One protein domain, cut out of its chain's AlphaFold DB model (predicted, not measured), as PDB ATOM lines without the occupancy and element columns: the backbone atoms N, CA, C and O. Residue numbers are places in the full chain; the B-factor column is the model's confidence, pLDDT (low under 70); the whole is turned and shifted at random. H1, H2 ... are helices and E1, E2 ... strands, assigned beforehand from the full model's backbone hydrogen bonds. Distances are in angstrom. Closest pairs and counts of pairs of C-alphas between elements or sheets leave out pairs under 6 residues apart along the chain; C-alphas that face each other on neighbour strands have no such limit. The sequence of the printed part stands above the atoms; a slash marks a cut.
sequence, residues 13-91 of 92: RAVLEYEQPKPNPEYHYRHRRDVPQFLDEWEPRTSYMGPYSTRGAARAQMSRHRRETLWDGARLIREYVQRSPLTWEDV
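What this domain is: This is residues 13 to 91 of the 92 residues of an uncharacterized protein of Streptomyces sp. MH60 (UniProt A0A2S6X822). A twisted sheet of four strands has one long helix, H2, packed along one face, its other face bare; from one end of the sheet an arm of loops with the short helix H1 reaches far out, and this arm makes the length. The 79 printed residues hold two named helices and four named strands, in the order E1 H1 E2 H2 E3 E4. The sheet runs E2 - E1 - E3 - E4, antiparallel throughout, and the class is mixed, helices and strands. The whole is loose, with a radius of gyration of the C-alphas of 15.9 A, and elongated, spanning 47 by 25 by 17 A.

Where its parts are: Find C-alpha 13 at (37.326, -32.739, -4.000), where E1, residues 13 to 19, begins its 20.2 A. Beside it look for E2, residues 44 to 52, 24.5 A long, and E3, residues 75 to 83, 25.2 A; E4 is residues 87 to 90, ending at C-alpha 90 (39.394, -24.193, 4.482). H2, residues 55 to 69, runs 20.7 A from C-alpha 55 at (45.381, -32.214, -2.280); H1 is residues 25 to 31.

How they stand to each other: Look at N 15 and O 80, 2.8 A apart, between E1 and E3; at N 47 and O 16, 2.8 A, between E2 and E1; and at N 89 and O 81, 2.8 A, in the hairpin E3 and E4. H2 is on the sheet at a height of 8.2 A, over E1 and only just over E2, where 3 of its C-alphas fall; it runs along the strands, at 22 degrees to E1 on the local plane. Its closest C-alphas to E1 are Ala 58 and Ala 14, 5.7 A apart. E2, H2 and E3 form a split strand-helix-strand unit, two strands running the same way with E1 between them, its crossover right-handed. H1 is not on the sheet and is apart from H2. In H1 and H2 every O i to N i+4 pair is within hydrogen-bond range.

The domain as a whole: The C-alphas of Asp 34 and Thr 54, the two farthest apart, are 47.8 A from each other. The printed part has no cut, and the link H1 to E2, 12 residues, is long. Mean pLDDT of the printed part is 77.8; look for values under 70 at, among others, residues 22 to 27 and 37 to 41.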
ATOM      1  N   ARG A  13      38.268 -33.594  -3.273       85.06
ATOM      2  CA  ARG A  13      37.326 -32.739  -4.000       85.06
ATOM      3  C   ARG A  13      37.541 -31.291  -3.596       85.06
ATOM      4  O   ARG A  13      37.869 -31.017  -2.444       85.06
ATOM      5  N   ALA A  14      37.357 -30.381  -4.534       86.56
ATOM      6  CA  ALA A  14      37.409 -28.948  -4.300       86.56
ATOM      7  C   ALA A  14      36.006 -28.353  -4.425       86.56
ATOM      8  O   ALA A  14      35.237 -28.760  -5.296       86.56
ATOM      9  N   VAL A  15      35.683 -27.388  -3.571       88.31
ATOM     10  CA  VAL A  15      34.429 -26.634  -3.607       88.31
ATOM     11  C   VAL A  15      34.716 -25.151  -3.539       88.31
ATOM     12  O   VAL A  15      35.455 -24.692  -2.672       88.31
ATOM     13  N   LEU A  16      34.106 -24.413  -4.459       87.56
ATOM     14  CA  LEU A  16      34.111 -22.959  -4.472       87.56
ATOM     15  C   LEU A  16      32.694 -22.467  -4.218       87.56
ATOM     16  O   LEU A  16      31.752 -22.928  -4.858       87.56
ATOM     17  N   GLU A  17      32.552 -21.514  -3.313       88.25
ATOM     18  CA  GLU A  17      31.305 -20.801  -3.071       88.25
ATOM     19  C   GLU A  17      31.493 -19.347  -3.498       88.25
ATOM     20  O   GLU A  17      32.380 -18.657  -2.991       88.25
ATOM     21  N   TYR A  18      30.692 -18.885  -4.453       86.19
ATOM     22  CA  TYR A  18      30.764 -17.540  -5.014       86.19
ATOM     23  C   TYR A  18      29.369 -16.905  -5.119       86.19
ATOM     24  O   TYR A  18      28.379 -17.589  -5.354       86.19
ATOM     25  N   GLU A  19      29.279 -15.585  -4.985       83.19
ATOM     26  CA  GLU A  19      28.091 -14.796  -5.327       83.19
ATOM     27  C   GLU A  19      28.140 -14.475  -6.822       83.19
ATOM     28  O   GLU A  19      29.132 -13.927  -7.309       83.19
ATOM     29  N   GLN A  20      27.086 -14.804  -7.570       77.88
ATOM     30  CA  GLN A  20      27.015 -14.454  -8.990       77.88
ATOM     31  C   GLN A  20      26.324 -13.112  -9.220       77.88
ATOM     32  O   GLN A  20      25.356 -12.805  -8.520       77.88
ATOM     33  N   PRO A  21      26.773 -12.341 -10.232       71.69
ATOM     34  CA  PRO A  21      26.149 -11.080 -10.583       71.69
ATOM     35  C   PRO A  21      24.690 -11.275 -10.930       71.69
ATOM     36  O   PRO A  21      24.295 -12.275 -11.537       71.69
ATOM     37  N   LYS A  22      23.897 -10.274 -10.540       69.38
ATOM     38  CA  LYS A  22      22.478 -10.226 -10.856       69.38
ATOM     39  C   LYS A  22      22.302 -10.477 -12.360       69.38
ATOM     40  O   LYS A  22      22.945  -9.790 -13.162       69.38
ATOM     41  N   PRO A  23      21.448 -11.433 -12.761       65.75
ATOM     42  CA  PRO A  23      21.169 -11.650 -14.170       65.75
ATOM     43  C   PRO A  23      20.616 -10.369 -14.812       65.75
ATOM     44  O   PRO A  23      20.027  -9.523 -14.133       65.75
ATOM     45  N   ASN A  24      20.832 -10.231 -16.128       63.41
ATOM     46  CA  ASN A  24      20.407  -9.076 -16.929       63.41
ATOM     47  C   ASN A  24      18.991  -8.623 -16.512       63.41
ATOM     48  O   ASN A  24      18.107  -9.476 -16.431       63.41
ATOM     49  N   PRO A  25      18.742  -7.318 -16.283       64.19
ATOM     50  CA  PRO A  25      17.410  -6.779 -16.012       64.19
ATOM     51  C   PRO A  25      16.294  -7.366 -16.884       64.19
ATOM     52  O   PRO A  25      15.201  -7.612 -16.384       64.19
ATOM     53  N   GLU A  26      16.556  -7.663 -18.162       68.69
ATOM     54  CA  GLU A  26      15.576  -8.328 -19.031       68.69
ATOM     55  C   GLU A  26      15.118  -9.700 -18.520       68.69
ATOM     56  O   GLU A  26      13.945 -10.043 -18.658       68.69
ATOM     57  N   TYR A  27      16.012 -10.487 -17.921       69.50
ATOM     58  CA  TYR A  27      15.682 -11.782 -17.324       69.50
ATOM     59  C   TYR A  27      14.663 -11.616 -16.195       69.50
ATOM     60  O   TYR A  27      13.674 -12.345 -16.134       69.50
ATOM     61  N   HIS A  28      14.864 -10.603 -15.352       70.81
ATOM     62  CA  HIS A  28      13.941 -10.259 -14.279       70.81
ATOM     63  C   HIS A  28      12.552  -9.905 -14.831       70.81
ATOM     64  O   HIS A  28      11.552 -10.491 -14.419       70.81
ATOM     65  N   TYR A  29      12.480  -9.044 -15.851       68.19
ATOM     66  CA  TYR A  29      11.203  -8.680 -16.477       68.19
ATOM     67  C   TYR A  29      10.509  -9.846 -17.199       68.19
ATOM     68  O   TYR A  29       9.280  -9.849 -17.293       68.19
ATOM     69  N   ARG A  30      11.264 -10.835 -17.698       76.69
ATOM     70  CA  ARG A  30      10.717 -12.025 -18.375       76.69
ATOM     71  C   ARG A  30      10.254 -13.118 -17.412       76.69
ATOM     72  O   ARG A  30       9.288 -13.805 -17.727       76.69
ATOM     73  N   HIS A  31      10.931 -13.302 -16.278       75.62
ATOM     74  CA  HIS A  31      10.747 -14.486 -15.425       75.62
ATOM     75  C   HIS A  31      10.352 -14.186 -13.973       75.62
ATOM     76  O   HIS A  31       9.837 -15.073 -13.300       75.62
ATOM     77  N   ARG A  32      10.582 -12.964 -13.477       70.25
ATOM     78  CA  ARG A  32      10.345 -12.554 -12.078       70.25
ATOM     79  C   ARG A  32       9.664 -11.179 -11.994       70.25
ATOM     80  O   ARG A  32       9.985 -10.374 -11.132       70.25
ATOM     81  N   ARG A  33       8.708 -10.907 -12.892       73.25
ATOM     82  CA  ARG A  33       8.076  -9.582 -13.063       73.25
ATOM     83  C   ARG A  33       7.354  -9.058 -11.814       73.25
ATOM     84  O   ARG A  33       7.240  -7.848 -11.648       73.25
ATOM     85  N   ASP A  34       6.889  -9.965 -10.961       79.56
ATOM     86  CA  ASP A  34       6.142  -9.646  -9.739       79.56
ATOM     87  C   ASP A  34       7.051  -9.405  -8.523       79.56
ATOM     88  O   ASP A  34       6.581  -8.992  -7.463       79.56
ATOM     89  N   VAL A  35       8.358  -9.653  -8.656       69.38
ATOM     90  CA  VAL A  35       9.341  -9.427  -7.595       69.38
ATOM     91  C   VAL A  35       9.931  -8.033  -7.792       69.38
ATOM     92  O   VAL A  35      10.450  -7.751  -8.861       69.38
ATOM     93  N   PRO A  36       9.894  -7.128  -6.804       71.94
ATOM     94  CA  PRO A  36      10.597  -5.858  -6.909       71.94
ATOM     95  C   PRO A  36      12.086  -6.059  -7.199       71.94
ATOM     96  O   PRO A  36      12.764  -6.825  -6.518       71.94
ATOM     97  N   GLN A  37      12.623  -5.324  -8.173       66.69
ATOM     98  CA  GLN A  37      13.990  -5.534  -8.654       66.69
ATOM     99  C   GLN A  37      15.053  -5.385  -7.553       66.69
ATOM    100  O   GLN A  37      16.100  -6.014  -7.638       66.69
ATOM    101  N   PHE A  38      14.803  -4.599  -6.502       65.38
ATOM    102  CA  PHE A  38      15.725  -4.463  -5.369       65.38
ATOM    103  C   PHE A  38      15.775  -5.699  -4.448       65.38
ATOM    104  O   PHE A  38      16.752  -5.842  -3.725       65.38
ATOM    105  N   LEU A  39      14.764  -6.579  -4.490       66.12
ATOM    106  CA  LEU A  39      14.716  -7.853  -3.751       66.12
ATOM    107  C   LEU A  39      15.331  -9.023  -4.527       66.12
ATOM    108  O   LEU A  39      15.435 -10.130  -4.011       66.12
ATOM    109  N   ASP A  40      15.711  -8.801  -5.782       65.06
ATOM    110  CA  ASP A  40      16.382  -9.808  -6.598       65.06
ATOM    111  C   ASP A  40      17.877  -9.759  -6.223       65.06
ATOM    112  O   ASP A  40      18.676  -9.031  -6.829       65.06
ATOM    113  N   GLU A  41      18.171 -10.409  -5.095       61.72
ATOM    114  CA  GLU A  41      19.460 -10.453  -4.399       61.72
ATOM    115  C   GLU A  41      20.495 -11.306  -5.146       61.72
ATOM    116  O   GLU A  41      20.186 -12.060  -6.071       61.72
ATOM    117  N   TRP A  42      21.757 -11.171  -4.741       70.62
ATOM    118  CA  TRP A  42      22.823 -12.055  -5.195       70.62
ATOM    119  C   TRP A  42      22.573 -13.445  -4.608       70.62
ATOM    120  O   TRP A  42      22.571 -13.612  -3.391       70.62
ATOM    121  N   GLU A  43      22.354 -14.446  -5.458       71.62
ATOM    122  CA  GLU A  43      22.216 -15.826  -4.992       71.62
ATOM    123  C   GLU A  43      23.621 -16.447  -4.850       71.62
ATOM    124  O   GLU A  43      24.379 -16.482  -5.834       71.62
ATOM    125  N   PRO A  44      24.001 -16.944  -3.655       76.19
ATOM    126  CA  PRO A  44      25.236 -17.695  -3.502       76.19
ATOM    127  C   PRO A  44      25.133 -18.984  -4.319       76.19
ATOM    128  O   PRO A  44      24.142 -19.718  -4.266       76.19
ATOM    129  N   ARG A  45      26.171 -19.261  -5.100       79.94
ATOM    130  CA  ARG A  45      26.303 -20.465  -5.912       79.94
ATOM    131  C   ARG A  45      27.540 -21.235  -5.497       79.94
ATOM    132  O   ARG A  45      28.624 -20.685  -5.322       79.94
ATOM    133  N   THR A  46      27.362 -22.542  -5.368       86.19
ATOM    134  CA  THR A  46      28.421 -23.469  -4.983       86.19
ATOM    135  C   THR A  46      28.786 -24.343  -6.176       86.19
ATOM    136  O   THR A  46      27.935 -25.043  -6.725       86.19
ATOM    137  N   SER A  47      30.056 -24.314  -6.571       85.12
ATOM    138  CA  SER A  47      30.627 -25.159  -7.619       85.12
ATOM    139  C   SER A  47      31.489 -26.261  -7.011       85.12
ATOM    140  O   SER A  47      32.257 -26.021  -6.077       85.12
ATOM    141  N   TYR A  48      31.376 -27.470  -7.559       86.12
ATOM    142  CA  TYR A  48      32.095 -28.666  -7.118       86.12
ATOM    143  C   TYR A  48      33.043 -29.135  -8.221       86.12
ATOM    144  O   TYR A  48      32.650 -29.220  -9.383       86.12
ATOM    145  N   MET A  49      34.275 -29.489  -7.857       85.00
ATOM    146  CA  MET A  49      35.283 -29.975  -8.796       85.00
ATOM    147  C   MET A  49      36.027 -31.196  -8.240       85.00
ATOM    148  O   MET A  49      36.322 -31.279  -7.044       85.00
ATOM    149  N   GLY A  50      36.360 -32.144  -9.116       82.06
ATOM    150  CA  GLY A  50      37.068 -33.380  -8.776       82.06
ATOM    151  C   GLY A  50      36.344 -34.637  -9.275       82.06
ATOM    152  O   GLY A  50      35.406 -34.523 -10.065       82.06
ATOM    153  N   PRO A  51      36.759 -35.834  -8.822       85.81
ATOM    154  CA  PRO A  51      37.779 -36.088  -7.799       85.81
ATOM    155  C   PRO A  51      39.226 -35.928  -8.303       85.81
ATOM    156  O   PRO A  51      39.515 -36.065  -9.489       85.81
ATOM    157  N   TYR A  52      40.148 -35.661  -7.381       84.69
ATOM    158  CA  TYR A  52      41.581 -35.487  -7.618       84.69
ATOM    159  C   TYR A  52      42.393 -36.520  -6.845       84.69
ATOM    160  O   TYR A  52      42.039 -36.871  -5.724       84.69
ATOM    161  N   SER A  53      43.522 -36.948  -7.404       83.81
ATOM    162  CA  SER A  53      44.429 -37.910  -6.767       83.81
ATOM    163  C   SER A  53      45.262 -37.327  -5.622       83.81
ATOM    164  O   SER A  53      45.875 -38.078  -4.876       83.81
ATOM    165  N   THR A  54      45.344 -35.996  -5.495       85.12
ATOM    166  CA  THR A  54      46.127 -35.323  -4.444       85.12
ATOM    167  C   THR A  54      45.499 -33.988  -4.030       85.12
ATOM    168  O   THR A  54      44.850 -33.311  -4.835       85.12
ATOM    169  N   ARG A  55      45.768 -33.547  -2.790       85.12
ATOM    170  CA  ARG A  55      45.381 -32.214  -2.280       85.12
ATOM    171  C   ARG A  55      45.980 -31.072  -3.108       85.12
ATOM    172  O   ARG A  55      45.324 -30.058  -3.333       85.12
ATOM    173  N   GLY A  56      47.221 -31.235  -3.571       85.38
ATOM    174  CA  GLY A  56      47.913 -30.245  -4.401       85.38
ATOM    175  C   GLY A  56      47.225 -30.026  -5.749       85.38
ATOM    176  O   GLY A  56      47.040 -28.883  -6.160       85.38
ATOM    177  N   ALA A  57      46.770 -31.106  -6.396       86.12
ATOM    178  CA  ALA A  57      46.005 -31.017  -7.639       86.12
ATOM    179  C   ALA A  57      44.656 -30.306  -7.437       86.12
ATOM    180  O   ALA A  57      44.295 -29.456  -8.250       86.12
ATOM    181  N   ALA A  58      43.962 -30.589  -6.329       86.56
ATOM    182  CA  ALA A  58      42.725 -29.895  -5.969       86.56
ATOM    183  C   ALA A  58      42.952 -28.383  -5.794       86.56
ATOM    184  O   ALA A  58      42.263 -27.579  -6.418       86.56
ATOM    185  N   ARG A  59      43.981 -27.982  -5.032       88.62
ATOM    186  CA  ARG A  59      44.345 -26.565  -4.838       88.62
ATOM    187  C   ARG A  59      44.761 -25.871  -6.135       88.62
ATOM    188  O   ARG A  59      44.379 -24.728  -6.369       88.62
ATOM    189  N   ALA A  60      45.529 -26.548  -6.988       87.88
ATOM    190  CA  ALA A  60      45.939 -25.994  -8.276       87.88
ATOM    191  C   ALA A  60      44.731 -25.734  -9.189       87.88
ATOM    192  O   ALA A  60      44.680 -24.697  -9.852       87.88
ATOM    193  N   GLN A  61      43.750 -26.640  -9.193       87.06
ATOM    194  CA  GLN A  61      42.502 -26.448  -9.933       87.06
ATOM    195  C   GLN A  61      41.653 -25.318  -9.352       87.06
ATOM    196  O   GLN A  61      41.195 -24.467 -10.108       87.06
ATOM    197  N   MET A  62      41.532 -25.225  -8.025       87.50
ATOM    198  CA  MET A  62      40.864 -24.085  -7.381       87.50
ATOM    199  C   MET A  62      41.503 -22.755  -7.752       87.50
ATOM    200  O   MET A  62      40.800 -21.840  -8.154       87.50
ATOM    201  N   SER A  63      42.832 -22.656  -7.687       86.44
ATOM    202  CA  SER A  63      43.546 -21.423  -8.029       86.44
ATOM    203  C   SER A  63      43.300 -20.994  -9.480       86.44
ATOM    204  O   SER A  63      43.098 -19.808  -9.751       86.44
ATOM    205  N   ARG A  64      43.255 -21.955 -10.415       86.31
ATOM    206  CA  ARG A  64      42.895 -21.690 -11.816       86.31
ATOM    207  C   ARG A  64      41.454 -21.211 -11.943       86.31
ATOM    208  O   ARG A  64      41.227 -20.154 -12.526       86.31
ATOM    209  N   HIS A  65      40.507 -21.930 -11.350       83.75
ATOM    210  CA  HIS A  65      39.093 -21.609 -11.502       83.75
ATOM    211  C   HIS A  65      38.695 -20.319 -10.768       83.75
ATOM    212  O   HIS A  65      37.895 -19.536 -11.272       83.75
ATOM    213  N   ARG A  66      39.332 -20.009  -9.633       80.94
ATOM    214  CA  ARG A  66      39.252 -18.696  -8.978       80.94
ATOM    215  C   ARG A  66      39.656 -17.583  -9.933       80.94
ATOM    216  O   ARG A  66      38.969 -16.567 -10.009       80.94
ATOM    217  N   ARG A  67      40.773 -17.762 -10.646       82.31
ATOM    218  CA  ARG A  67      41.243 -16.769 -11.612       82.31
ATOM    219  C   ARG A  67      40.211 -16.556 -12.710       82.31
ATOM    220  O   ARG A  67      39.988 -15.405 -13.036       82.31
ATOM    221  N   GLU A  68      39.594 -17.611 -13.234       78.56
ATOM    222  CA  GLU A  68      38.530 -17.534 -14.252       78.56
ATOM    223  C   GLU A  68      37.269 -16.837 -13.720       78.56
ATOM    224  O   GLU A  68      36.794 -15.883 -14.325       78.56
ATOM    225  N   THR A  69      36.798 -17.239 -12.537       73.06
ATOM    226  CA  THR A  69      35.577 -16.715 -11.898       73.06
ATOM    227  C   THR A  69      35.666 -15.209 -11.621       73.06
ATOM    228  O   THR A  69      34.674 -14.495 -11.761       73.06
ATOM    229  N   LEU A  70      36.860 -14.701 -11.285       64.62
ATOM    230  CA  LEU A  70      37.105 -13.264 -11.110       64.62
ATOM    231  C   LEU A  70      36.836 -12.448 -12.387       64.62
ATOM    232  O   LEU A  70      36.509 -11.267 -12.284       64.62
ATOM    233  N   TRP A  71      36.960 -13.051 -13.574       62.47
ATOM    234  CA  TRP A  71      36.646 -12.388 -14.846       62.47
ATOM    235  C   TRP A  71      35.165 -12.485 -15.220       62.47
ATOM    236  O   TRP A  71      34.671 -11.602 -15.915       62.47
ATOM    237  N   ASP A  72      34.444 -13.486 -14.710       69.56
ATOM    238  CA  ASP A  72      33.006 -13.683 -14.950       69.56
ATOM    239  C   ASP A  72      32.109 -12.756 -14.104       69.56
ATOM    240  O   ASP A  72      30.881 -12.866 -14.117       69.56
ATOM    241  N   GLY A  73      32.702 -11.827 -13.345       70.31
ATOM    242  CA  GLY A  73      31.973 -10.884 -12.493       70.31
ATOM    243  C   GLY A  73      31.365 -11.519 -11.240       70.31
ATOM    244  O   GLY A  73      30.610 -10.858 -10.527       70.31
ATOM    245  N   ALA A  74      31.692 -12.782 -10.958       79.12
ATOM    246  CA  ALA A  74      31.302 -13.469  -9.739       79.12
ATOM    247  C   ALA A  74      32.285 -13.157  -8.604       79.12
ATOM    248  O   ALA A  74      33.509 -13.151  -8.769       79.12
ATOM    249  N   ARG A  75      31.738 -12.895  -7.420       80.31
ATOM    250  CA  ARG A  75      32.505 -12.611  -6.211       80.31
ATOM    251  C   ARG A  75      32.723 -13.903  -5.443       80.31
ATOM    252  O   ARG A  75      31.788 -14.477  -4.905       80.31
ATOM    253  N   LEU A  76      33.969 -14.348  -5.352       83.75
ATOM    254  CA  LEU A  76      34.306 -15.529  -4.564       83.75
ATOM    255  C   LEU A  76      34.128 -15.257  -3.061       83.75
ATOM    256  O   LEU A  76      34.681 -14.284  -2.546       83.75
ATOM    257  N   ILE A  77      33.367 -16.114  -2.374       83.75
ATOM    258  CA  ILE A  77      33.110 -16.033  -0.929       83.75
ATOM    259  C   ILE A  77      34.041 -16.984  -0.180       83.75
ATOM    260  O   ILE A  77      34.671 -16.566   0.789       83.75
ATOM    261  N   ARG A  78      34.100 -18.262  -0.596       87.75
ATOM    262  CA  ARG A  78      34.799 -19.326   0.148       87.75
ATOM    263  C   ARG A  78      35.397 -20.410  -0.744       87.75
ATOM    264  O   ARG A  78      34.910 -20.678  -1.844       87.75
ATOM    265  N   GLU A  79      36.437 -21.055  -0.221       89.56
ATOM    266  CA  GLU A  79      37.202 -22.110  -0.885       89.56
ATOM    267  C   GLU A  79      37.463 -23.278   0.080       89.56
ATOM    268  O   GLU A  79      38.145 -23.121   1.092       89.56
ATOM    269  N   TYR A  80      36.983 -24.471  -0.270       89.00
ATOM    270  CA  TYR A  80      37.154 -25.690   0.517       89.00
ATOM    271  C   TYR A  80      37.799 -26.833  -0.270       89.00
ATOM    272  O   TYR A  80      37.449 -27.094  -1.423       89.00
ATOM    273  N   VAL A  81      38.663 -27.609   0.383       87.12
ATOM    274  CA  VAL A  81      39.123 -28.914  -0.121       87.12
ATOM    275  C   VAL A  81      38.677 -29.999   0.845       87.12
ATOM    276  O   VAL A  81      38.972 -29.921   2.030       87.12
ATOM    277  N   GLN A  82      37.987 -31.029   0.362       83.69
ATOM    278  CA  GLN A  82      37.698 -32.221   1.159       83.69
ATOM    279  C   GLN A  82      38.555 -33.392   0.714       83.69
ATOM    280  O   GLN A  82      38.626 -33.706  -0.475       83.69
ATOM    281  N   ARG A  83      39.108 -34.100   1.698       79.88
ATOM    282  CA  ARG A  83      39.586 -35.474   1.552       79.88
ATOM    283  C   ARG A  83      38.403 -36.427   1.712       79.88
ATOM    284  O   ARG A  83      37.726 -36.399   2.738       79.88
ATOM    285  N   SER A  84      38.140 -37.263   0.716       68.81
ATOM    286  CA  SER A  84      37.068 -38.258   0.780       68.81
ATOM    287  C   SER A  84      37.371 -39.333   1.841       68.81
ATOM    288  O   SER A  84      38.504 -39.824   1.863       68.81
ATOM    289  N   PRO A  85      36.411 -39.736   2.702       59.03
ATOM    290  CA  PRO A  85      35.153 -39.065   3.067       59.03
ATOM    291  C   PRO A  85      35.273 -38.201   4.345       59.03
ATOM    292  O   PRO A  85      34.263 -37.852   4.950       59.03
ATOM    293  N   LEU A  86      36.487 -37.916   4.815       62.59
ATOM    294  CA  LEU A  86      36.739 -37.680   6.236       62.59
ATOM    295  C   LEU A  86      36.550 -36.231   6.706       62.59
ATOM    296  O   LEU A  86      36.067 -36.068   7.820       62.59
ATOM    297  N   THR A  87      36.846 -35.191   5.913       70.38
ATOM    298  CA  THR A  87      36.706 -33.789   6.389       70.38
ATOM    299  C   THR A  87      36.950 -32.736   5.300       70.38
ATOM    300  O   THR A  87      37.723 -32.965   4.369       70.38
ATOM    301  N   TRP A  88      36.298 -31.569   5.427       76.25
ATOM    302  CA  TRP A  88      36.609 -30.347   4.665       76.25
ATOM    303  C   TRP A  88      37.685 -29.524   5.377       76.25
ATOM    304  O   TRP A  88      37.659 -29.396   6.599       76.25
ATOM    305  N   GLU A  89      38.583 -28.927   4.606       78.06
ATOM    306  CA  GLU A  89      39.588 -27.976   5.069       78.06
ATOM    307  C   GLU A  89      39.422 -26.655   4.307       78.06
ATOM    308  O   GLU A  89      39.377 -26.653   3.072       78.06
ATOM    309  N   ASP A  90      39.362 -25.545   5.045       77.62
ATOM    310  CA  ASP A  90      39.394 -24.193   4.482       77.62
ATOM    311  C   ASP A  90      40.755 -23.889   3.847       77.62
ATOM    312  O   ASP A  90      41.817 -24.308   4.331       77.62
ATOM    313  N   VAL A  91      40.721 -23.137   2.751       75.44
ATOM    314  CA  VAL A  91      41.907 -22.657   2.040       75.44
ATOM    315  C   VAL A  91      41.945 -21.134   2.172       75.44
ATOM    316  O   VAL A  91      41.401 -20.422   1.337       75.44
TER     317      VAL A  91